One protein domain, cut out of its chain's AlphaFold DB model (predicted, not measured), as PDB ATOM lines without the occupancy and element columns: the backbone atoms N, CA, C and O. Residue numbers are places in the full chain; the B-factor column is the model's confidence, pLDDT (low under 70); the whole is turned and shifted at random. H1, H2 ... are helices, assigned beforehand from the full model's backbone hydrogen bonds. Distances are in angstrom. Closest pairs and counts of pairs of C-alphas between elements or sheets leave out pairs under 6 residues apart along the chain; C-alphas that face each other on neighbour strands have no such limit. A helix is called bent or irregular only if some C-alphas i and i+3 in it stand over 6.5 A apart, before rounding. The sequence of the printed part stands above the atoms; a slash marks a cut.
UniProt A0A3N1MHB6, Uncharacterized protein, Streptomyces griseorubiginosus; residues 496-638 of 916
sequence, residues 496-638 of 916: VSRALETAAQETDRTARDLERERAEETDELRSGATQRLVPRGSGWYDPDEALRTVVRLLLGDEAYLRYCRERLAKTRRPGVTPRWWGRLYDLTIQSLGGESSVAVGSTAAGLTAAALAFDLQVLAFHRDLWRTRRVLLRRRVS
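AT A GLANCE: This is residues 496 to 638 of the 916 residues of an uncharacterized protein of Streptomyces griseorubiginosus (UniProt A0A3N1MHB6). An up-and-down bundle of three helical pieces, H1, H5 and H6a, makes the core, with H3 and H4 packed on H6a; the last helix, H6, bends as it leaves this core and runs out as a long arm, H6b, with short H2 packed on its side. Residues 633 to 638 at the tip of that arm stick out. The printed part has 143 residues with six named helices, H1 to H6 in order, and no named strand: all helix. The whole is compact, with a radius of gyration of the C-alphas of 16.5 A, and spans 57 by 27 by 21 A, the arm H6b making much of the length.

IN THESE COORDINATES: H1, residues 496 to 520, begins at C-alpha 496 (14.424, -38.972, -31.590) and is 35.9 A long. H2 is residues 524 to 530, H3 residues 543 to 554, and H4 residues 558 to 571. H5, residues 579 to 594, is 23.5 A long from C-alpha 579 (39.714, -25.812, -26.940); it is only just irregular, with C-alphas 580 and 583 6.8 A apart. H6, residues 602 to 638, was assigned as one helix by its hydrogen bonds but is bent, with C-alphas 613 and 616 7.6 A apart. Its arms are H6a, residues 602 to 613, and H6b, residues 616 to 638, which is 33.1 A long and ends at C-alpha 638 (50.559, 0.257, -13.082).

HOW THE PARTS SIT: H1, H5 and H6a form the bundle, each running against the one before it. H1 touches H6a with residues 496 to 507 alone, closest at the C-alphas of Ala 499 and Gly 606, 4.2 A. H1 touches H5 at a shallow tilt of 29 degrees, opposite ways, closest at the C-alphas of Asp 513 and Trp 580, 5.3 A. H5 and H6a are a helical hairpin, closest at the C-alphas of Ser 591 and Ala 604, 5.2 A. H3 touches H6a, closest at the C-alphas of Ala 546 and Ala 609, 5.2 A. H4 touches H6a, closest at the C-alphas of Leu 568 and Leu 612, 7.2 A. H2 touches H6b, closest at the C-alphas of Ala 529 and Asp 624, 5.2 A. H1 and H6b are apart. In H1, H3, H6a and H6b every O i to N i+4 pair is within hydrogen-bond range; in H2 it is 2 of 3, in H4 9 of 10 and in H5 10 of 12.

THE WHOLE: The two C-alphas farthest apart are those of Leu 555 and Ser 638, 57.4 A. The printed part has no cut. The link from H2 to H3, residues 531 to 542, is long. The mean pLDDT of the printed part is 83.3; residues 534 to 540, 573 to 576 and 593 to 599 are under 70.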
ATOM      1  N   VAL A 496      14.386 -39.804 -32.803       95.50
ATOM      2  CA  VAL A 496      14.424 -38.972 -31.590       95.50
ATOM      3  C   VAL A 496      15.296 -39.639 -30.531       95.50
ATOM      4  O   VAL A 496      16.225 -39.007 -30.037       95.50
ATOM      5  N   SER A 497      15.079 -40.927 -30.258       94.56
ATOM      6  CA  SER A 497      15.865 -41.687 -29.276       94.56
ATOM      7  C   SER A 497      17.364 -41.668 -29.601       94.56
ATOM      8  O   SER A 497      18.179 -41.323 -28.746       94.56
ATOM      9  N   ARG A 498      17.742 -41.939 -30.862       94.69
ATOM     10  CA  ARG A 498      19.148 -41.881 -31.314       94.69
ATOM     11  C   ARG A 498      19.750 -40.482 -31.204       94.69
ATOM     12  O   ARG A 498      20.919 -40.334 -30.842       94.69
ATOM     13  N   ALA A 499      18.979 -39.450 -31.536       95.44
ATOM     14  CA  ALA A 499      19.430 -38.067 -31.443       95.44
ATOM     15  C   ALA A 499      19.632 -37.633 -29.982       95.44
ATOM     16  O   ALA A 499      20.631 -36.979 -29.680       95.44
ATOM     17  N   LEU A 500      18.743 -38.035 -29.068       95.50
ATOM     18  CA  LEU A 500      18.892 -37.767 -27.635       95.50
ATOM     19  C   LEU A 500      20.085 -38.507 -27.035       95.50
ATOM     20  O   LEU A 500      20.849 -37.903 -26.285       95.50
ATOM     21  N   GLU A 501      20.297 -39.767 -27.417       95.00
ATOM     22  CA  GLU A 501      21.477 -40.529 -27.007       95.00
ATOM     23  C   GLU A 501      22.769 -39.851 -27.490       95.00
ATOM     24  O   GLU A 501      23.697 -39.643 -26.706       95.00
ATOM     25  N   THR A 502      22.801 -39.411 -28.753       94.94
ATOM     26  CA  THR A 502      23.919 -38.630 -29.309       94.94
ATOM     27  C   THR A 502      24.141 -37.344 -28.512       94.94
ATOM     28  O   THR A 502      25.278 -37.016 -28.167       94.94
ATOM     29  N   ALA A 503      23.063 -36.622 -28.186       94.75
ATOM     30  CA  ALA A 503      23.139 -35.382 -27.425       94.75
ATOM     31  C   ALA A 503      23.708 -35.614 -26.017       94.75
ATOM     32  O   ALA A 503      24.598 -34.875 -25.594       94.75
ATOM     33  N   ALA A 504      23.253 -36.653 -25.314       93.25
ATOM     34  CA  ALA A 504      23.748 -37.010 -23.987       93.25
ATOM     35  C   ALA A 504      25.235 -37.408 -24.024       93.25
ATOM     36  O   ALA A 504      26.044 -36.848 -23.283       93.25
ATOM     37  N   GLN A 505      25.621 -38.305 -24.941       93.06
ATOM     38  CA  GLN A 505      27.005 -38.772 -25.081       93.06
ATOM     39  C   GLN A 505      27.979 -37.629 -25.399       93.06
ATOM     40  O   GLN A 505      29.051 -37.531 -24.792       93.06
ATOM     41  N   GLU A 506      27.625 -36.745 -26.336       93.00
ATOM     42  CA  GLU A 506      28.486 -35.619 -26.708       93.00
ATOM     43  C   GLU A 506      28.493 -34.508 -25.658       93.00
ATOM     44  O   GLU A 506      29.532 -33.863 -25.466       93.00
ATOM     45  N   THR A 507      27.396 -34.328 -24.918       91.06
ATOM     46  CA  THR A 507      27.363 -33.412 -23.771       91.06
ATOM     47  C   THR A 507      28.306 -33.886 -22.671       91.06
ATOM     48  O   THR A 507      29.178 -33.125 -22.244       91.06
ATOM     49  N   ASP A 508      28.233 -35.163 -22.291       90.00
ATOM     50  CA  ASP A 508      29.126 -35.776 -21.302       90.00
ATOM     51  C   ASP A 508      30.594 -35.709 -21.725       90.00
ATOM     52  O   ASP A 508      31.479 -35.363 -20.934       90.00
ATOM     53  N   ARG A 509      30.877 -36.030 -22.990       90.25
ATOM     54  CA  ARG A 509      32.235 -35.977 -23.536       90.25
ATOM     55  C   ARG A 509      32.791 -34.554 -23.475       90.25
ATOM     56  O   ARG A 509      33.922 -34.364 -23.034       90.25
ATOM     57  N   THR A 510      31.994 -33.564 -23.870       89.44
ATOM     58  CA  THR A 510      32.389 -32.145 -23.866       89.44
ATOM     59  C   THR A 510      32.559 -31.601 -22.446       89.44
ATOM     60  O   THR A 510      33.499 -30.849 -22.189       89.44
ATOM     61  N   ALA A 511      31.721 -32.031 -21.499       86.56
ATOM     62  CA  ALA A 511      31.873 -31.692 -20.086       86.56
ATOM     63  C   ALA A 511      33.199 -32.225 -19.508       86.56
ATOM     64  O   ALA A 511      33.927 -31.479 -18.850       86.56
ATOM     65  N   ARG A 512      33.581 -33.472 -19.826       86.69
ATOM     66  CA  ARG A 512      34.884 -34.040 -19.420       86.69
ATOM     67  C   ARG A 512      36.066 -33.304 -20.055       86.69
ATOM     68  O   ARG A 512      37.078 -33.088 -19.390       86.69
ATOM     69  N   ASP A 513      35.952 -32.898 -21.321       87.12
ATOM     70  CA  ASP A 513      36.998 -32.119 -21.998       87.12
ATOM     71  C   ASP A 513      37.179 -30.731 -21.363       87.12
ATOM     72  O   ASP A 513      38.310 -30.270 -21.188       87.12
ATOM     73  N   LEU A 514      36.080 -30.088 -20.956       85.00
ATOM     74  CA  LEU A 514      36.097 -28.838 -20.195       85.00
ATOM     75  C   LEU A 514      36.808 -29.009 -18.840       85.00
ATOM     76  O   LEU A 514      37.629 -28.165 -18.469       85.00
ATOM     77  N   GLU A 515      36.510 -30.079 -18.097       83.94
ATOM     78  CA  GLU A 515      37.153 -30.373 -16.807       83.94
ATOM     79  C   GLU A 515      38.652 -30.643 -16.955       83.94
ATOM     80  O   GLU A 515      39.455 -30.110 -16.183       83.94
ATOM     81  N   ARG A 516      39.042 -31.405 -17.984       84.56
ATOM     82  CA  ARG A 516      40.450 -31.657 -18.302       84.56
ATOM     83  C   ARG A 516      41.184 -30.361 -18.639       84.56
ATOM     84  O   ARG A 516      42.223 -30.080 -18.047       84.56
ATOM     85  N   GLU A 517      40.615 -29.527 -19.514       81.38
ATOM     86  CA  GLU A 517      41.206 -28.224 -19.847       81.38
ATOM     87  C   GLU A 517      41.326 -27.340 -18.597       81.38
ATOM     88  O   GLU A 517      42.340 -26.676 -18.409       81.38
ATOM     89  N   ARG A 518      40.349 -27.368 -17.683       80.69
ATOM     90  CA  ARG A 518      40.418 -26.624 -16.415       80.69
ATOM     91  C   ARG A 518      41.578 -27.067 -15.516       80.69
ATOM     92  O   ARG A 518      42.144 -26.214 -14.835       80.69
ATOM     93  N   ALA A 519      41.907 -28.358 -15.493       81.12
ATOM     94  CA  ALA A 519      43.010 -28.898 -14.697       81.12
ATOM     95  C   ALA A 519      44.389 -28.617 -15.325       81.12
ATOM     96  O   ALA A 519      45.362 -28.400 -14.604       81.12
ATOM     97  N   GLU A 520      44.463 -28.596 -16.656       83.75
ATOM     98  CA  GLU A 520      45.714 -28.490 -17.420       83.75
ATOM     99  C   GLU A 520      46.045 -27.055 -17.884       83.75
ATOM    100  O   GLU A 520      47.149 -26.800 -18.372       83.75
ATOM    101  N   GLU A 521      45.117 -26.098 -17.760       82.12
ATOM    102  CA  GLU A 521      45.302 -24.734 -18.271       82.12
ATOM    103  C   GLU A 521      46.324 -23.930 -17.452       82.12
ATOM    104  O   GLU A 521      46.069 -23.484 -16.327       82.12
ATOM    105  N   THR A 522      47.474 -23.687 -18.081       77.94
ATOM    106  CA  THR A 522      48.620 -22.961 -17.516       77.94
ATOM    107  C   THR A 522      48.688 -21.499 -17.959       77.94
ATOM    108  O   THR A 522      49.395 -20.705 -17.333       77.94
ATOM    109  N   ASP A 523      47.948 -21.095 -19.000       79.94
ATOM    110  CA  ASP A 523      47.893 -19.696 -19.425       79.94
ATOM    111  C   ASP A 523      47.077 -18.861 -18.421       79.94
ATOM    112  O   ASP A 523      45.888 -19.095 -18.212       79.94
ATOM    113  N   GLU A 524      47.697 -17.845 -17.804       75.19
ATOM    114  CA  GLU A 524      47.056 -17.009 -16.771       75.19
ATOM    115  C   GLU A 524      45.746 -16.337 -17.233       75.19
ATOM    116  O   GLU A 524      44.847 -16.099 -16.419       75.19
ATOM    117  N   LEU A 525      45.621 -15.989 -18.522       78.19
ATOM    118  CA  LEU A 525      44.416 -15.348 -19.058       78.19
ATOM    119  C   LEU A 525      43.276 -16.351 -19.202       78.19
ATOM    120  O   LEU A 525      42.133 -16.018 -18.867       78.19
ATOM    121  N   ARG A 526      43.583 -17.543 -19.718       77.38
ATOM    122  CA  ARG A 526      42.609 -18.618 -19.933       77.38
ATOM    123  C   ARG A 526      42.230 -19.274 -18.613       77.38
ATOM    124  O   ARG A 526      41.043 -19.337 -18.323       77.38
ATOM    125  N   SER A 527      43.196 -19.608 -17.760       78.88
ATOM    126  CA  SER A 527      42.983 -20.227 -16.446       78.88
ATOM    127  C   SER A 527      42.010 -19.413 -15.583       78.88
ATOM    128  O   SER A 527      41.027 -19.943 -15.066       78.88
ATOM    129  N   GLY A 528      42.170 -18.082 -15.537       73.19
ATOM    130  CA  GLY A 528      41.249 -17.202 -14.811       73.19
ATOM    131  C   GLY A 528      39.835 -17.100 -15.408       73.19
ATOM    132  O   GLY A 528      38.907 -16.741 -14.683       73.19
ATOM    133  N   ALA A 529      39.661 -17.384 -16.704       78.12
ATOM    134  CA  ALA A 529      38.352 -17.461 -17.356       78.12
ATOM    135  C   ALA A 529      37.713 -18.847 -17.159       78.12
ATOM    136  O   ALA A 529      36.545 -18.922 -16.787       78.12
ATOM    137  N   THR A 530      38.482 -19.929 -17.312       76.56
ATOM    138  CA  THR A 530      38.027 -21.319 -17.137       76.56
ATOM    139  C   THR A 530      37.618 -21.608 -15.691       76.56
ATOM    140  O   THR A 530      36.611 -22.266 -15.453       76.56
ATOM    141  N   GLN A 531      38.326 -21.053 -14.701       73.00
ATOM    142  CA  GLN A 531      37.989 -21.214 -13.277       73.00
ATOM    143  C   GLN A 531      36.668 -20.542 -12.867       73.00
ATOM    144  O   GLN A 531      36.090 -20.916 -11.845       73.00
ATOM    145  N   ARG A 532      36.197 -19.551 -13.637       72.25
ATOM    146  CA  ARG A 532      34.942 -18.818 -13.384       72.25
ATOM    147  C   ARG A 532      33.741 -19.403 -14.112       72.25
ATOM    148  O   ARG A 532      32.621 -18.958 -13.868       72.25
ATOM    149  N   LEU A 533      33.964 -20.394 -14.975       71.81
ATOM    150  CA  LEU A 533      32.879 -21.193 -15.518       71.81
ATOM    151  C   LEU A 533      32.234 -21.957 -14.362       71.81
ATOM    152  O   LEU A 533      32.907 -22.636 -13.578       71.81
ATOM    153  N   VAL A 534      30.924 -21.773 -14.226       60.69
ATOM    154  CA  VAL A 534      30.138 -22.414 -13.177       60.69
ATOM    155  C   VAL A 534      30.042 -23.897 -13.526       60.69
ATOM    156  O   VAL A 534      29.539 -24.207 -14.606       60.69
ATOM    157  N   PRO A 535      30.479 -24.819 -12.651       55.03
ATOM    158  CA  PRO A 535      30.099 -26.209 -12.803       55.03
ATOM    159  C   PRO A 535      28.604 -26.291 -12.495       55.03
ATOM    160  O   PRO A 535      28.188 -26.153 -11.344       55.03
ATOM    161  N   ARG A 536      27.769 -26.455 -13.518       53.47
ATOM    162  CA  ARG A 536      26.409 -26.950 -13.306       53.47
ATOM    163  C   ARG A 536      26.517 -28.456 -13.441       53.47
ATOM    164  O   ARG A 536      26.660 -28.899 -14.559       53.47
ATOM    165  N   GLY A 537      26.546 -29.197 -12.331       54.12
ATOM    166  CA  GLY A 537      26.757 -30.656 -12.293       54.12
ATOM    167  C   GLY A 537      25.828 -31.452 -13.223       54.12
ATOM    168  O   GLY A 537      26.016 -31.468 -14.429       54.12
ATOM    169  N   SER A 538      24.785 -32.093 -12.701       53.00
ATOM    170  CA  SER A 538      23.757 -32.776 -13.512       53.00
ATOM    171  C   SER A 538      22.903 -31.829 -14.386       53.00
ATOM    172  O   SER A 538      21.823 -32.207 -14.813       53.00
ATOM    173  N   GLY A 539      23.344 -30.584 -14.608       61.06
ATOM    174  CA  GLY A 539      22.616 -29.528 -15.316       61.06
ATOM    175  C   GLY A 539      23.301 -29.055 -16.598       61.06
ATOM    176  O   GLY A 539      23.005 -27.954 -17.058       61.06
ATOM    177  N   TRP A 540      24.262 -29.825 -17.124       69.62
ATOM    178  CA  TRP A 540      24.799 -29.616 -18.472       69.62
ATOM    179  C   TRP A 540      23.811 -30.065 -19.538       69.62
ATOM    180  O   TRP A 540      23.633 -29.374 -20.528       69.62
ATOM    181  N   TYR A 541      23.173 -31.207 -19.315       81.38
ATOM    182  CA  TYR A 541      22.191 -31.781 -20.213       81.38
ATOM    183  C   TYR A 541      20.808 -31.612 -19.594       81.38
ATOM    184  O   TYR A 541      20.539 -32.173 -18.533       81.38
ATOM    185  N   ASP A 542      19.962 -30.823 -20.244       88.44
ATOM    186  CA  ASP A 542      18.531 -30.786 -19.967       88.44
ATOM    187  C   ASP A 542      17.837 -31.696 -20.997       88.44
ATOM    188  O   ASP A 542      17.813 -31.348 -22.186       88.44
ATOM    189  N   PRO A 543      17.321 -32.873 -20.583       88.81
ATOM    190  CA  PRO A 543      16.646 -33.801 -21.485       88.81
ATOM    191  C   PRO A 543      15.445 -33.174 -22.194       88.81
ATOM    192  O   PRO A 543      15.195 -33.505 -23.351       88.81
ATOM    193  N   ASP A 544      14.743 -32.245 -21.543       92.94
ATOM    194  CA  ASP A 544      13.551 -31.612 -22.100       92.94
ATOM    195  C   ASP A 544      13.928 -30.546 -23.136       92.94
ATOM    196  O   ASP A 544      13.360 -30.509 -24.234       92.94
ATOM    197  N   GLU A 545      14.955 -29.730 -22.856       91.00
ATOM    198  CA  GLU A 545      15.493 -28.788 -23.850       91.00
ATOM    199  C   GLU A 545      16.072 -29.538 -25.062       91.00
ATOM    200  O   GLU A 545      15.865 -29.119 -26.212       91.00
ATOM    201  N   ALA A 546      16.754 -30.665 -24.826       93.44
ATOM    202  CA  ALA A 546      17.289 -31.519 -25.879       93.44
ATOM    203  C   ALA A 546      16.170 -32.160 -26.708       93.44
ATOM    204  O   ALA A 546      16.220 -32.086 -27.938       93.44
ATOM    205  N   LEU A 547      15.143 -32.721 -26.065       95.44
ATOM    206  CA  LEU A 547      13.997 -33.334 -26.735       95.44
ATOM    207  C   LEU A 547      13.267 -32.321 -27.616       95.44
ATOM    208  O   LEU A 547      13.073 -32.571 -28.808       95.44
ATOM    209  N   ARG A 548      12.961 -31.139 -27.076       95.12
ATOM    210  CA  ARG A 548      12.369 -30.039 -27.845       95.12
ATOM    211  C   ARG A 548      13.207 -29.692 -29.071       95.12
ATOM    212  O   ARG A 548      12.670 -29.510 -30.164       95.12
ATOM    213  N   THR A 549      14.519 -29.569 -28.884       94.38
ATOM    214  CA  THR A 549      15.442 -29.214 -29.966       94.38
ATOM    215  C   THR A 549      15.437 -30.287 -31.050       94.38
ATOM    216  O   THR A 549      15.295 -29.976 -32.231       94.38
ATOM    217  N   VAL A 550      15.552 -31.552 -30.649       96.31
ATOM    218  CA  VAL A 550      15.603 -32.708 -31.543       96.31
ATOM    219  C   VAL A 550      14.318 -32.843 -32.356       96.31
ATOM    220  O   VAL A 550      14.407 -32.950 -33.576       96.31
ATOM    221  N   VAL A 551      13.143 -32.779 -31.723       96.25
ATOM    222  CA  VAL A 551      11.846 -32.896 -32.416       96.25
ATOM    223  C   VAL A 551      11.704 -31.813 -33.484       96.25
ATOM    224  O   VAL A 551      11.422 -32.122 -34.639       96.25
ATOM    225  N   ARG A 552      11.992 -30.551 -33.141       95.31
ATOM    226  CA  ARG A 552      11.884 -29.429 -34.088       95.31
ATOM    227  C   ARG A 552      12.851 -29.551 -35.264       95.31
ATOM    228  O   ARG A 552      12.487 -29.222 -36.386       95.31
ATOM    229  N   LEU A 553      14.077 -30.024 -35.029       93.56
ATOM    230  CA  LEU A 553      15.075 -30.192 -36.092       93.56
ATOM    231  C   LEU A 553      14.773 -31.398 -36.998       93.56
ATOM    232  O   LEU A 553      14.896 -31.284 -38.218       93.56
ATOM    233  N   LEU A 554      14.355 -32.530 -36.422       93.56
ATOM    234  CA  LEU A 554      13.990 -33.737 -37.175       93.56
ATOM    235  C   LEU A 554      12.752 -33.520 -38.058       93.56
ATOM    236  O   LEU A 554      12.686 -34.082 -39.147       93.56
ATOM    237  N   LEU A 555      11.802 -32.696 -37.603       92.25
ATOM    238  CA  LEU A 555      10.579 -32.334 -38.335       92.25
ATOM    239  C   LEU A 555      10.740 -31.073 -39.205       92.25
ATOM    240  O   LEU A 555       9.761 -30.531 -39.702       92.25
ATOM    241  N   GLY A 556      11.969 -30.578 -39.390       88.06
ATOM    242  CA  GLY A 556      12.248 -29.513 -40.355       88.06
ATOM    243  C   GLY A 556      11.666 -28.138 -40.007       88.06
ATOM    244  O   GLY A 556      11.259 -27.396 -40.901       88.06
ATOM    245  N   ASP A 557      11.631 -27.752 -38.726       91.44
ATOM    246  CA  ASP A 557      11.294 -26.381 -38.318       91.44
ATOM    247  C   ASP A 557      12.402 -25.403 -38.765       91.44
ATOM    248  O   ASP A 557      13.394 -25.161 -38.067       91.44
ATOM    249  N   GLU A 558      12.231 -24.826 -39.955       89.00
ATOM    250  CA  GLU A 558      13.196 -23.912 -40.573       89.00
ATOM    251  C   GLU A 558      13.495 -22.674 -39.725       89.00
ATOM    252  O   GLU A 558      14.637 -22.193 -39.683       89.00
ATOM    253  N   ALA A 559      12.471 -22.128 -39.063       89.56
ATOM    254  CA  ALA A 559      12.618 -20.945 -38.227       89.56
ATOM    255  C   ALA A 559      13.511 -21.267 -37.025       89.56
ATOM    256  O   ALA A 559      14.410 -20.488 -36.682       89.56
ATOM    257  N   TYR A 560      13.319 -22.446 -36.436       92.88
ATOM    258  CA  TYR A 560      14.152 -22.922 -35.346       92.88
ATOM    259  C   TYR A 560      15.565 -23.287 -35.791       92.88
ATOM    260  O   TYR A 560      16.529 -22.873 -35.150       92.88
ATOM    261  N   LEU A 561      15.726 -23.967 -36.929       89.75
ATOM    262  CA  LEU A 561      17.043 -24.268 -37.489       89.75
ATOM    263  C   LEU A 561      17.853 -22.986 -37.741       89.75
ATOM    264  O   LEU A 561      19.043 -22.914 -37.414       89.75
ATOM    265  N   ARG A 562      17.213 -21.938 -38.275       89.38
ATOM    266  CA  ARG A 562      17.834 -20.617 -38.452       89.38
ATOM    267  C   ARG A 562      18.241 -20.008 -37.114       89.38
ATOM    268  O   ARG A 562      19.381 -19.565 -36.978       89.38
ATOM    269  N   TYR A 563      17.353 -20.047 -36.122       91.38
ATOM    270  CA  TYR A 563      17.651 -19.599 -34.763       91.38
ATOM    271  C   TYR A 563      18.862 -20.339 -34.166       91.38
ATOM    272  O   TYR A 563      19.773 -19.694 -33.643       91.38
ATOM    273  N   CYS A 564      18.934 -21.664 -34.310       90.75
ATOM    274  CA  CYS A 564      20.058 -22.483 -33.855       90.75
ATOM    275  C   CYS A 564      21.364 -22.086 -34.555       90.75
ATOM    276  O   CYS A 564      22.372 -21.846 -33.887       90.75
ATOM    277  N   ARG A 565      21.347 -21.923 -35.886       88.56
ATOM    278  CA  ARG A 565      22.512 -21.467 -36.669       88.56
ATOM    279  C   ARG A 565      22.993 -20.087 -36.221       88.56
ATOM    280  O   ARG A 565      24.191 -19.890 -36.024       88.56
ATOM    281  N   GLU A 566      22.085 -19.139 -36.009       88.75
ATOM    282  CA  GLU A 566      22.423 -17.798 -35.518       88.75
ATOM    283  C   GLU A 566      22.983 -17.820 -34.091       88.75
ATOM    284  O   GLU A 566      23.937 -17.097 -33.777       88.75
ATOM    285  N   ARG A 567      22.399 -18.646 -33.216       89.38
ATOM    286  CA  ARG A 567      22.833 -18.821 -31.827       89.38
ATOM    287  C   ARG A 567      24.239 -19.427 -31.776       89.38
ATOM    288  O   ARG A 567      25.118 -18.840 -31.146       89.38
ATOM    289  N   LEU A 568      24.500 -20.482 -32.548       88.25
ATOM    290  CA  LEU A 568      25.831 -21.083 -32.685       88.25
ATOM    291  C   LEU A 568      26.838 -20.122 -33.333       88.25
ATOM    292  O   LEU A 568      27.960 -19.996 -32.842       88.25
ATOM    293  N   ALA A 569      26.457 -19.356 -34.358       85.75
ATOM    294  CA  ALA A 569      27.354 -18.386 -34.992       85.75
ATOM    295  C   ALA A 569      27.864 -17.311 -34.009       85.75
ATOM    296  O   ALA A 569      29.021 -16.894 -34.097       85.75
ATOM    297  N   LYS A 570      27.051 -16.900 -33.022       84.44
ATOM    298  CA  LYS A 570      27.465 -15.948 -31.968       84.44
ATOM    299  C   LYS A 570      28.573 -16.494 -31.059       84.44
ATOM    300  O   LYS A 570      29.318 -15.698 -30.476       84.44
ATOM    301  N   THR A 571      28.704 -17.817 -30.952       82.19
ATOM    302  CA  THR A 571      29.763 -18.484 -30.173       82.19
ATOM    303  C   THR A 571      31.097 -18.547 -30.927       82.19
ATOM    304  O   THR A 571      32.149 -18.738 -30.316       82.19
ATOM    305  N   ARG A 572      31.103 -18.313 -32.248       74.75
ATOM    306  CA  ARG A 572      32.319 -18.337 -33.066       74.75
ATOM    307  C   ARG A 572      33.071 -17.008 -32.965       74.75
ATOM    308  O   ARG A 572      32.675 -15.997 -33.544       74.75
ATOM    309  N   ARG A 573      34.219 -17.005 -32.275       68.69
ATOM    310  CA  ARG A 573      35.177 -15.882 -32.280       68.69
ATOM    311  C   ARG A 573      36.575 -16.343 -32.700       68.69
ATOM    312  O   ARG A 573      37.236 -17.021 -31.912       68.69
ATOM    313  N   PRO A 574      37.064 -15.947 -33.892       61.25
ATOM    314  CA  PRO A 574      38.387 -16.338 -34.370       61.25
ATOM    315  C   PRO A 574      39.490 -16.013 -33.349       61.25
ATOM    316  O   PRO A 574      39.611 -14.875 -32.895       61.25
ATOM    317  N   GLY A 575      40.283 -17.024 -32.976       62.59
ATOM    318  CA  GLY A 575      41.456 -16.887 -32.102       62.59
ATOM    319  C   GLY A 575      41.190 -16.804 -30.593       62.59
ATOM    320  O   GLY A 575      42.140 -16.599 -29.839       62.59
ATOM    321  N   VAL A 576      39.938 -16.938 -30.137       67.44
ATOM    322  CA  VAL A 576      39.571 -16.848 -28.702       67.44
ATOM    323  C   VAL A 576      38.627 -17.983 -28.268       67.44
ATOM    324  O   VAL A 576      38.131 -17.973 -27.144       67.44
ATOM    325  N   THR A 577      38.343 -18.956 -29.136       72.00
ATOM    326  CA  THR A 577      37.488 -20.106 -28.811       72.00
ATOM    327  C   THR A 577      38.147 -21.027 -27.767       72.00
ATOM    328  O   THR A 577      39.367 -21.243 -27.820       72.00
ATOM    329  N   PRO A 578      37.377 -21.551 -26.791       77.25
ATOM    330  CA  PRO A 578      37.862 -22.593 -25.885       77.25
ATOM    331  C   PRO A 578      38.268 -23.850 -26.668       77.25
ATOM    332  O   PRO A 578      37.672 -24.121 -27.714       77.25
ATOM    333  N   ARG A 579      39.266 -24.615 -26.197       79.25
ATOM    334  CA  ARG A 579      39.714 -25.812 -26.940       79.25
ATOM    335  C   ARG A 579      38.668 -26.923 -26.850       79.25
ATOM    336  O   ARG A 579      38.367 -27.523 -27.878       79.25
ATOM    337  N   TRP A 580      38.054 -27.104 -25.680       82.56
ATOM    338  CA  TRP A 580      36.951 -28.049 -25.457       82.56
ATOM    339  C   TRP A 580      35.739 -27.818 -26.381       82.56
ATOM    340  O   TRP A 580      35.038 -28.765 -26.718       82.56
ATOM    341  N   TRP A 581      35.505 -26.582 -26.840       87.44
ATOM    342  CA  TRP A 581      34.367 -26.244 -27.708       87.44
ATOM    343  C   TRP A 581      34.602 -26.582 -29.184       87.44
ATOM    344  O   TRP A 581      33.654 -26.876 -29.910       87.44
ATOM    345  N   GLY A 582      35.861 -26.534 -29.638       85.75
ATOM    346  CA  GLY A 582      36.206 -26.627 -31.058       85.75
ATOM    347  C   GLY A 582      35.660 -27.889 -31.724       85.75
ATOM    348  O   GLY A 582      34.990 -27.787 -32.743       85.75
ATOM    349  N   ARG A 583      35.854 -29.060 -31.096       89.94
ATOM    350  CA  ARG A 583      35.387 -30.344 -31.646       89.94
ATOM    351  C   ARG A 583      33.874 -30.362 -31.857       89.94
ATOM    352  O   ARG A 583      33.424 -30.659 -32.957       89.94
ATOM    353  N   LEU A 584      33.098 -30.075 -30.809       90.62
ATOM    354  CA  LEU A 584      31.637 -30.155 -30.866       90.62
ATOM    355  C   LEU A 584      31.067 -29.143 -31.866       90.62
ATOM    356  O   LEU A 584      30.183 -29.484 -32.649       90.62
ATOM    357  N   TYR A 585      31.611 -27.924 -31.887       89.69
ATOM    358  CA  TYR A 585      31.224 -26.901 -32.854       89.69
ATOM    359  C   TYR A 585      31.501 -27.338 -34.296       89.69
ATOM    360  O   TYR A 585      30.612 -27.246 -35.140       89.69
ATOM    361  N   ASP A 586      32.709 -27.832 -34.577       88.50
ATOM    362  CA  ASP A 586      33.101 -28.234 -35.928       88.50
ATOM    363  C   ASP A 586      32.272 -29.431 -36.414       88.50
ATOM    364  O   ASP A 586      31.760 -29.387 -37.531       88.50
ATOM    365  N   LEU A 587      32.042 -30.437 -35.557       89.81
ATOM    366  CA  LEU A 587      31.151 -31.565 -35.859       89.81
ATOM    367  C   LEU A 587      29.720 -31.094 -36.138       89.81
ATOM    368  O   LEU A 587      29.131 -31.482 -37.142       89.81
ATOM    369  N   THR A 588      29.179 -30.207 -35.300       90.88
ATOM    370  CA  THR A 588      27.818 -29.672 -35.469       90.88
ATOM    371  C   THR A 588      27.681 -28.904 -36.783       90.88
ATOM    372  O   THR A 588      26.739 -29.126 -37.536       90.88
ATOM    373  N   ILE A 589      28.625 -28.013 -37.099       87.62
ATOM    374  CA  ILE A 589      28.588 -27.224 -38.337       87.62
ATOM    375  C   ILE A 589      28.814 -28.101 -39.570       87.62
ATOM    376  O   ILE A 589      28.162 -27.875 -40.589       87.62
ATOM    377  N   GLN A 590      29.697 -29.099 -39.493       86.06
ATOM    378  CA  GLN A 590      29.915 -30.051 -40.581       86.06
ATOM    379  C   GLN A 590      28.643 -30.856 -40.864       86.06
ATOM    380  O   GLN A 590      28.239 -30.964 -42.021       86.06
ATOM    381  N   SER A 591      27.979 -31.354 -39.819       83.75
ATOM    382  CA  SER A 591      26.711 -32.073 -39.946       83.75
ATOM    383  C   SER A 591      25.586 -31.180 -40.486       83.75
ATOM    384  O   SER A 591      24.896 -31.583 -41.412       83.75
ATOM    385  N   LEU A 592      25.461 -29.935 -40.009       82.25
ATOM    386  CA  LEU A 592      24.452 -28.976 -40.494       82.25
ATOM    387  C   LEU A 592      24.717 -28.425 -41.907       82.25
ATOM    388  O   LEU A 592      23.810 -27.838 -42.504       82.25
ATOM    389  N   GLY A 593      25.961 -28.507 -42.394       64.56
ATOM    390  CA  GLY A 593      26.397 -28.008 -43.703       64.56
ATOM    391  C   GLY A 593      26.440 -29.074 -44.802       64.56
ATOM    392  O   GLY A 593      26.523 -28.716 -45.974       64.56
ATOM    393  N   GLY A 594      26.384 -30.359 -44.436       58.72
ATOM    394  CA  GLY A 594      26.273 -31.478 -45.377       58.72
ATOM    395  C   GLY A 594      24.837 -31.798 -45.806       58.72
ATOM    396  O   GLY A 594      24.644 -32.506 -46.790       58.72
ATOM    397  N   GLU A 595      23.833 -31.275 -45.100       57.09
ATOM    398  CA  GLU A 595      22.419 -31.563 -45.344       57.09
ATOM    399  C   GLU A 595      21.781 -30.459 -46.204       57.09
ATOM    400  O   GLU A 595      21.608 -29.321 -45.768       57.09
ATOM    401  N   SER A 596      21.435 -30.790 -47.453       51.91
ATOM    402  CA  SER A 596      20.664 -29.924 -48.362       51.91
ATOM    403  C   SER A 596      19.145 -30.015 -48.147       51.91
ATOM    404  O   SER A 596      18.392 -29.327 -48.833       51.91
ATOM    405  N   SER A 597      18.702 -30.866 -47.217       52.72
ATOM    406  CA  SER A 597      17.301 -31.075 -46.837       52.72
ATOM    407  C   SER A 597      16.856 -30.088 -45.754       52.72
ATOM    408  O   SER A 597      17.660 -29.649 -44.932       52.72
ATOM    409  N   VAL A 598      15.560 -29.762 -45.737       61.00
ATOM    410  CA  VAL A 598      14.914 -28.965 -44.679       61.00
ATOM    411  C   VAL A 598      14.874 -29.733 -43.347       61.00
ATOM    412  O   VAL A 598      15.038 -29.131 -42.285       61.00
ATOM    413  N   ALA A 599      14.729 -31.062 -43.397       64.62
ATOM    414  CA  ALA A 599      14.768 -31.943 -42.232       64.62
ATOM    415  C   ALA A 599      16.201 -32.398 -41.920       64.62
ATOM    416  O   ALA A 599      16.907 -32.899 -42.802       64.62
ATOM    417  N   VAL A 600      16.597 -32.241 -40.655       80.69
ATOM    418  CA  VAL A 600      17.946 -32.539 -40.159       80.69
ATOM    419  C   VAL A 600      18.046 -34.012 -39.747       80.69
ATOM    420  O   VAL A 600      17.109 -34.564 -39.170       80.69
ATOM    421  N   GLY A 601      19.173 -34.675 -40.009       86.31
ATOM    422  CA  GLY A 601      19.398 -36.061 -39.592       86.31
ATOM    423  C   GLY A 601      19.533 -36.217 -38.068       86.31
ATOM    424  O   GLY A 601      19.927 -35.292 -37.362       86.31
ATOM    425  N   SER A 602      19.264 -37.419 -37.536       89.44
ATOM    426  CA  SER A 602      19.323 -37.691 -36.079       89.44
ATOM    427  C   SER A 602      20.656 -37.307 -35.423       89.44
ATOM    428  O   SER A 602      20.663 -36.648 -34.384       89.44
ATOM    429  N   THR A 603      21.788 -37.627 -36.055       91.00
ATOM    430  CA  THR A 603      23.118 -37.236 -35.567       91.00
ATOM    431  C   THR A 603      23.292 -35.719 -35.532       91.00
ATOM    432  O   THR A 603      23.776 -35.174 -34.544       91.00
ATOM    433  N   ALA A 604      22.878 -35.021 -36.591       90.88
ATOM    434  CA  ALA A 604      22.996 -33.571 -36.695       90.88
ATOM    435  C   ALA A 604      22.093 -32.853 -35.672       90.88
ATOM    436  O   ALA A 604      22.529 -31.891 -35.030       90.88
ATOM    437  N   ALA A 605      20.879 -33.364 -35.448       93.38
ATOM    438  CA  ALA A 605      19.964 -32.880 -34.418       93.38
ATOM    439  C   ALA A 605      20.545 -33.085 -33.006       93.38
ATOM    440  O   ALA A 605      20.557 -32.147 -32.208       93.38
ATOM    441  N   GLY A 606      21.101 -34.271 -32.725       94.88
ATOM    442  CA  GLY A 606      21.739 -34.588 -31.445       94.88
ATOM    443  C   GLY A 606      22.979 -33.735 -31.153       94.88
ATOM    444  O   GLY A 606      23.099 -33.161 -30.071       94.88
ATOM    445  N   LEU A 607      23.869 -33.571 -32.139       94.62
ATOM    446  CA  LEU A 607      25.038 -32.687 -32.040       94.62
ATOM    447  C   LEU A 607      24.630 -31.228 -31.805       94.62
ATOM    448  O   LEU A 607      25.227 -30.547 -30.974       94.62
ATOM    449  N   THR A 608      23.581 -30.762 -32.487       94.25
ATOM    450  CA  THR A 608      23.059 -29.401 -32.307       94.25
ATOM    451  C   THR A 608      22.493 -29.199 -30.903       94.25
ATOM    452  O   THR A 608      22.811 -28.192 -30.271       94.25
ATOM    453  N   ALA A 609      21.713 -30.153 -30.384       94.56
ATOM    454  CA  ALA A 609      21.206 -30.108 -29.013       94.56
ATOM    455  C   ALA A 609      22.351 -30.070 -27.984       94.56
ATOM    456  O   ALA A 609      22.361 -29.199 -27.112       94.56
ATOM    457  N   ALA A 610      23.369 -30.924 -28.144       93.56
ATOM    458  CA  ALA A 610      24.566 -30.896 -27.302       93.56
ATOM    459  C   ALA A 610      25.315 -29.556 -27.400       93.56
ATOM    460  O   ALA A 610      25.759 -29.010 -26.396       93.56
ATOM    461  N   ALA A 611      25.452 -28.985 -28.597       92.31
ATOM    462  CA  ALA A 611      26.134 -27.709 -28.790       92.31
ATOM    463  C   ALA A 611      25.395 -26.552 -28.089       92.31
ATOM    464  O   ALA A 611      26.021 -25.709 -27.438       92.31
ATOM    465  N   LEU A 612      24.064 -26.520 -28.178       90.69
ATOM    466  CA  LEU A 612      23.245 -25.488 -27.540       90.69
ATOM    467  C   LEU A 612      23.308 -25.533 -26.010       90.69
ATOM    468  O   LEU A 612      23.239 -24.474 -25.392       90.69
ATOM    469  N   ALA A 613      23.547 -26.698 -25.407       89.38
ATOM    470  CA  ALA A 613      23.751 -26.818 -23.964       89.38
ATOM    471  C   ALA A 613      24.951 -25.995 -23.434       89.38
ATOM    472  O   ALA A 613      24.951 -25.539 -22.286       89.38
ATOM    473  N   PHE A 614      25.972 -25.750 -24.267       87.81
ATOM    474  CA  PHE A 614      27.195 -25.036 -23.865       87.81
ATOM    475  C   PHE A 614      27.302 -23.599 -24.389       87.81
ATOM    476  O   PHE A 614      28.231 -22.878 -24.007       87.81
ATOM    477  N   ASP A 615      26.381 -23.138 -25.236       86.31
ATOM    478  CA  ASP A 615      26.530 -21.873 -25.963       86.31
ATOM    479  C   ASP A 615      26.687 -20.656 -25.021       86.31
ATOM    480  O   ASP A 615      27.573 -19.808 -25.202       86.31
ATOM    481  N   LEU A 616      25.899 -20.617 -23.942       83.50
ATOM    482  CA  LEU A 616      25.966 -19.594 -22.901       83.50
ATOM    483  C   LEU A 616      27.306 -19.618 -22.156       83.50
ATOM    484  O   LEU A 616      27.822 -18.552 -21.806       83.50
ATOM    485  N   GLN A 617      27.907 -20.795 -21.950       82.75
ATOM    486  CA  GLN A 617      29.231 -20.894 -21.328       82.75
ATOM    487  C   GLN A 617      30.333 -20.392 -22.249       82.75
ATOM    488  O   GLN A 617      31.250 -19.720 -21.779       82.75
ATOM    489  N   VAL A 618      30.243 -20.643 -23.556       86.19
ATOM    490  CA  VAL A 618      31.211 -20.096 -24.521       86.19
ATOM    491  C   VAL A 618      31.151 -18.565 -24.513       86.19
ATOM    492  O   VAL A 618      32.181 -17.880 -24.463       86.19
ATOM    493  N   LEU A 619      29.943 -17.998 -24.469       83.50
ATOM    494  CA  LEU A 619      29.745 -16.552 -24.353       83.50
ATOM    495  C   LEU A 619      30.275 -15.992 -23.019       83.50
ATOM    496  O   LEU A 619      30.924 -14.935 -23.011       83.50
ATOM    497  N   ALA A 620      30.046 -16.694 -21.906       83.31
ATOM    498  CA  ALA A 620      30.567 -16.330 -20.589       83.31
ATOM    499  C   ALA A 620      32.103 -16.385 -20.547       83.31
ATOM    500  O   ALA A 620      32.740 -15.408 -20.137       83.31
ATOM    501  N   PHE A 621      32.697 -17.457 -21.074       85.06
ATOM    502  CA  PHE A 621      34.141 -17.630 -21.209       85.06
ATOM    503  C   PHE A 621      34.770 -16.448 -21.949       85.06
ATOM    504  O   PHE A 621      35.711 -15.822 -21.459       85.06
ATOM    505  N   HIS A 622      34.210 -16.068 -23.101       85.00
ATOM    506  CA  HIS A 622      34.697 -14.912 -23.850       85.00
ATOM    507  C   HIS A 622      34.622 -13.619 -23.031       85.00
ATOM    508  O   HIS A 622      35.580 -12.838 -23.025       85.00
ATOM    509  N   ARG A 623      33.501 -13.366 -22.346       84.88
ATOM    510  CA  ARG A 623      33.323 -12.170 -21.505       84.88
ATOM    511  C   ARG A 623      34.377 -12.103 -20.402       84.88
ATOM    512  O   ARG A 623      34.932 -11.025 -20.158       84.88
ATOM    513  N   ASP A 624      34.670 -13.225 -19.762       85.06
ATOM    514  CA  ASP A 624      35.626 -13.275 -18.662       85.06
ATOM    515  C   ASP A 624      37.077 -13.227 -19.134       85.06
ATOM    516  O   ASP A 624      37.864 -12.484 -18.546       85.06
ATOM    517  N   LEU A 625      37.414 -13.847 -20.265       84.62
ATOM    518  CA  LEU A 625      38.730 -13.694 -20.889       84.62
ATOM    519  C   LEU A 625      39.019 -12.219 -21.220       84.62
ATOM    520  O   LEU A 625      40.100 -11.698 -20.928       84.62
ATOM    521  N   TRP A 626      38.022 -11.486 -21.731       82.69
ATOM    522  CA  TRP A 626      38.129 -10.038 -21.945       82.69
ATOM    523  C   TRP A 626      38.318  -9.245 -20.645       82.69
ATOM    524  O   TRP A 626      39.099  -8.285 -20.615       82.69
ATOM    525  N   ARG A 627      37.632  -9.624 -19.561       84.19
ATOM    526  CA  ARG A 627      37.798  -8.993 -18.241       84.19
ATOM    527  C   ARG A 627      39.192  -9.244 -17.675       84.19
ATOM    528  O   ARG A 627      39.854  -8.282 -17.281       84.19
ATOM    529  N   THR A 628      39.664 -10.487 -17.688       82.38
ATOM    530  CA  THR A 628      40.999 -10.867 -17.202       82.38
ATOM    531  C   THR A 628      42.086 -10.147 -17.996       82.38
ATOM    532  O   THR A 628      42.980  -9.538 -17.404       82.38
ATOM    533  N   ARG A 629      41.939 -10.049 -19.326       84.12
ATOM    534  CA  ARG A 629      42.842  -9.264 -20.183       84.12
ATOM    535  C   ARG A 629      42.912  -7.790 -19.781       84.12
ATOM    536  O   ARG A 629      44.007  -7.232 -19.706       84.12
ATOM    537  N   ARG A 630      41.776  -7.148 -19.478       82.62
ATOM    538  CA  ARG A 630      41.751  -5.753 -18.990       82.62
ATOM    539  C   ARG A 630      42.456  -5.603 -17.643       82.62
ATOM    540  O   ARG A 630      43.172  -4.622 -17.447       82.62
ATOM    541  N   VAL A 631      42.277  -6.557 -16.731       83.06
ATOM    542  CA  VAL A 631      42.939  -6.547 -15.416       83.06
ATOM    543  C   VAL A 631      44.454  -6.693 -15.568       83.06
ATOM    544  O   VAL A 631      45.190  -5.884 -15.000       83.06
ATOM    545  N   LEU A 632      44.936  -7.644 -16.376       81.75
ATOM    546  CA  LEU A 632      46.375  -7.821 -16.614       81.75
ATOM    547  C   LEU A 632      47.002  -6.607 -17.313       81.75
ATOM    548  O   LEU A 632      48.082  -6.170 -16.917       81.75
ATOM    549  N   LEU A 633      46.320  -6.004 -18.293       81.12
ATOM    550  CA  LEU A 633      46.781  -4.761 -18.924       81.12
ATOM    551  C   LEU A 633      46.900  -3.621 -17.907       81.12
ATOM    552  O   LEU A 633      47.929  -2.949 -17.873       81.12
ATOM    553  N   ARG A 634      45.901  -3.433 -17.031       80.69
ATOM    554  CA  ARG A 634      45.968  -2.431 -15.952       80.69
ATOM    555  C   ARG A 634      47.137  -2.689 -15.003       80.69
ATOM    556  O   ARG A 634      47.853  -1.743 -14.694       80.69
ATOM    557  N   ARG A 635      47.373  -3.946 -14.606       83.38
ATOM    558  CA  ARG A 635      48.523  -4.336 -13.766       83.38
ATOM    559  C   ARG A 635      49.864  -4.053 -14.450       83.38
ATOM    560  O   ARG A 635      50.782  -3.544 -13.814       83.38
ATOM    561  N   ARG A 636      49.987  -4.331 -15.753       79.56
ATOM    562  CA  ARG A 636      51.199  -4.012 -16.532       79.56
ATOM    563  C   ARG A 636      51.424  -2.503 -16.633       79.56
ATOM    564  O   ARG A 636      52.549  -2.050 -16.438       79.56
ATOM    565  N   VAL A 637      50.366  -1.725 -16.867       78.44
ATOM    566  CA  VAL A 637      50.427  -0.255 -16.900       78.44
ATOM    567  C   VAL A 637      50.797   0.316 -15.528       78.44
ATOM    568  O   VAL A 637      51.665   1.182 -15.450       78.44
ATOM    569  N   SER A 638      50.216  -0.190 -14.437       74.44
ATOM    570  CA  SER A 638      50.559   0.257 -13.082       74.44
ATOM    571  C   SER A 638      51.991  -0.118 -12.701       74.44
ATOM    572  O   SER A 638      52.701   0.717 -12.145       74.44
TER     573      SER A 638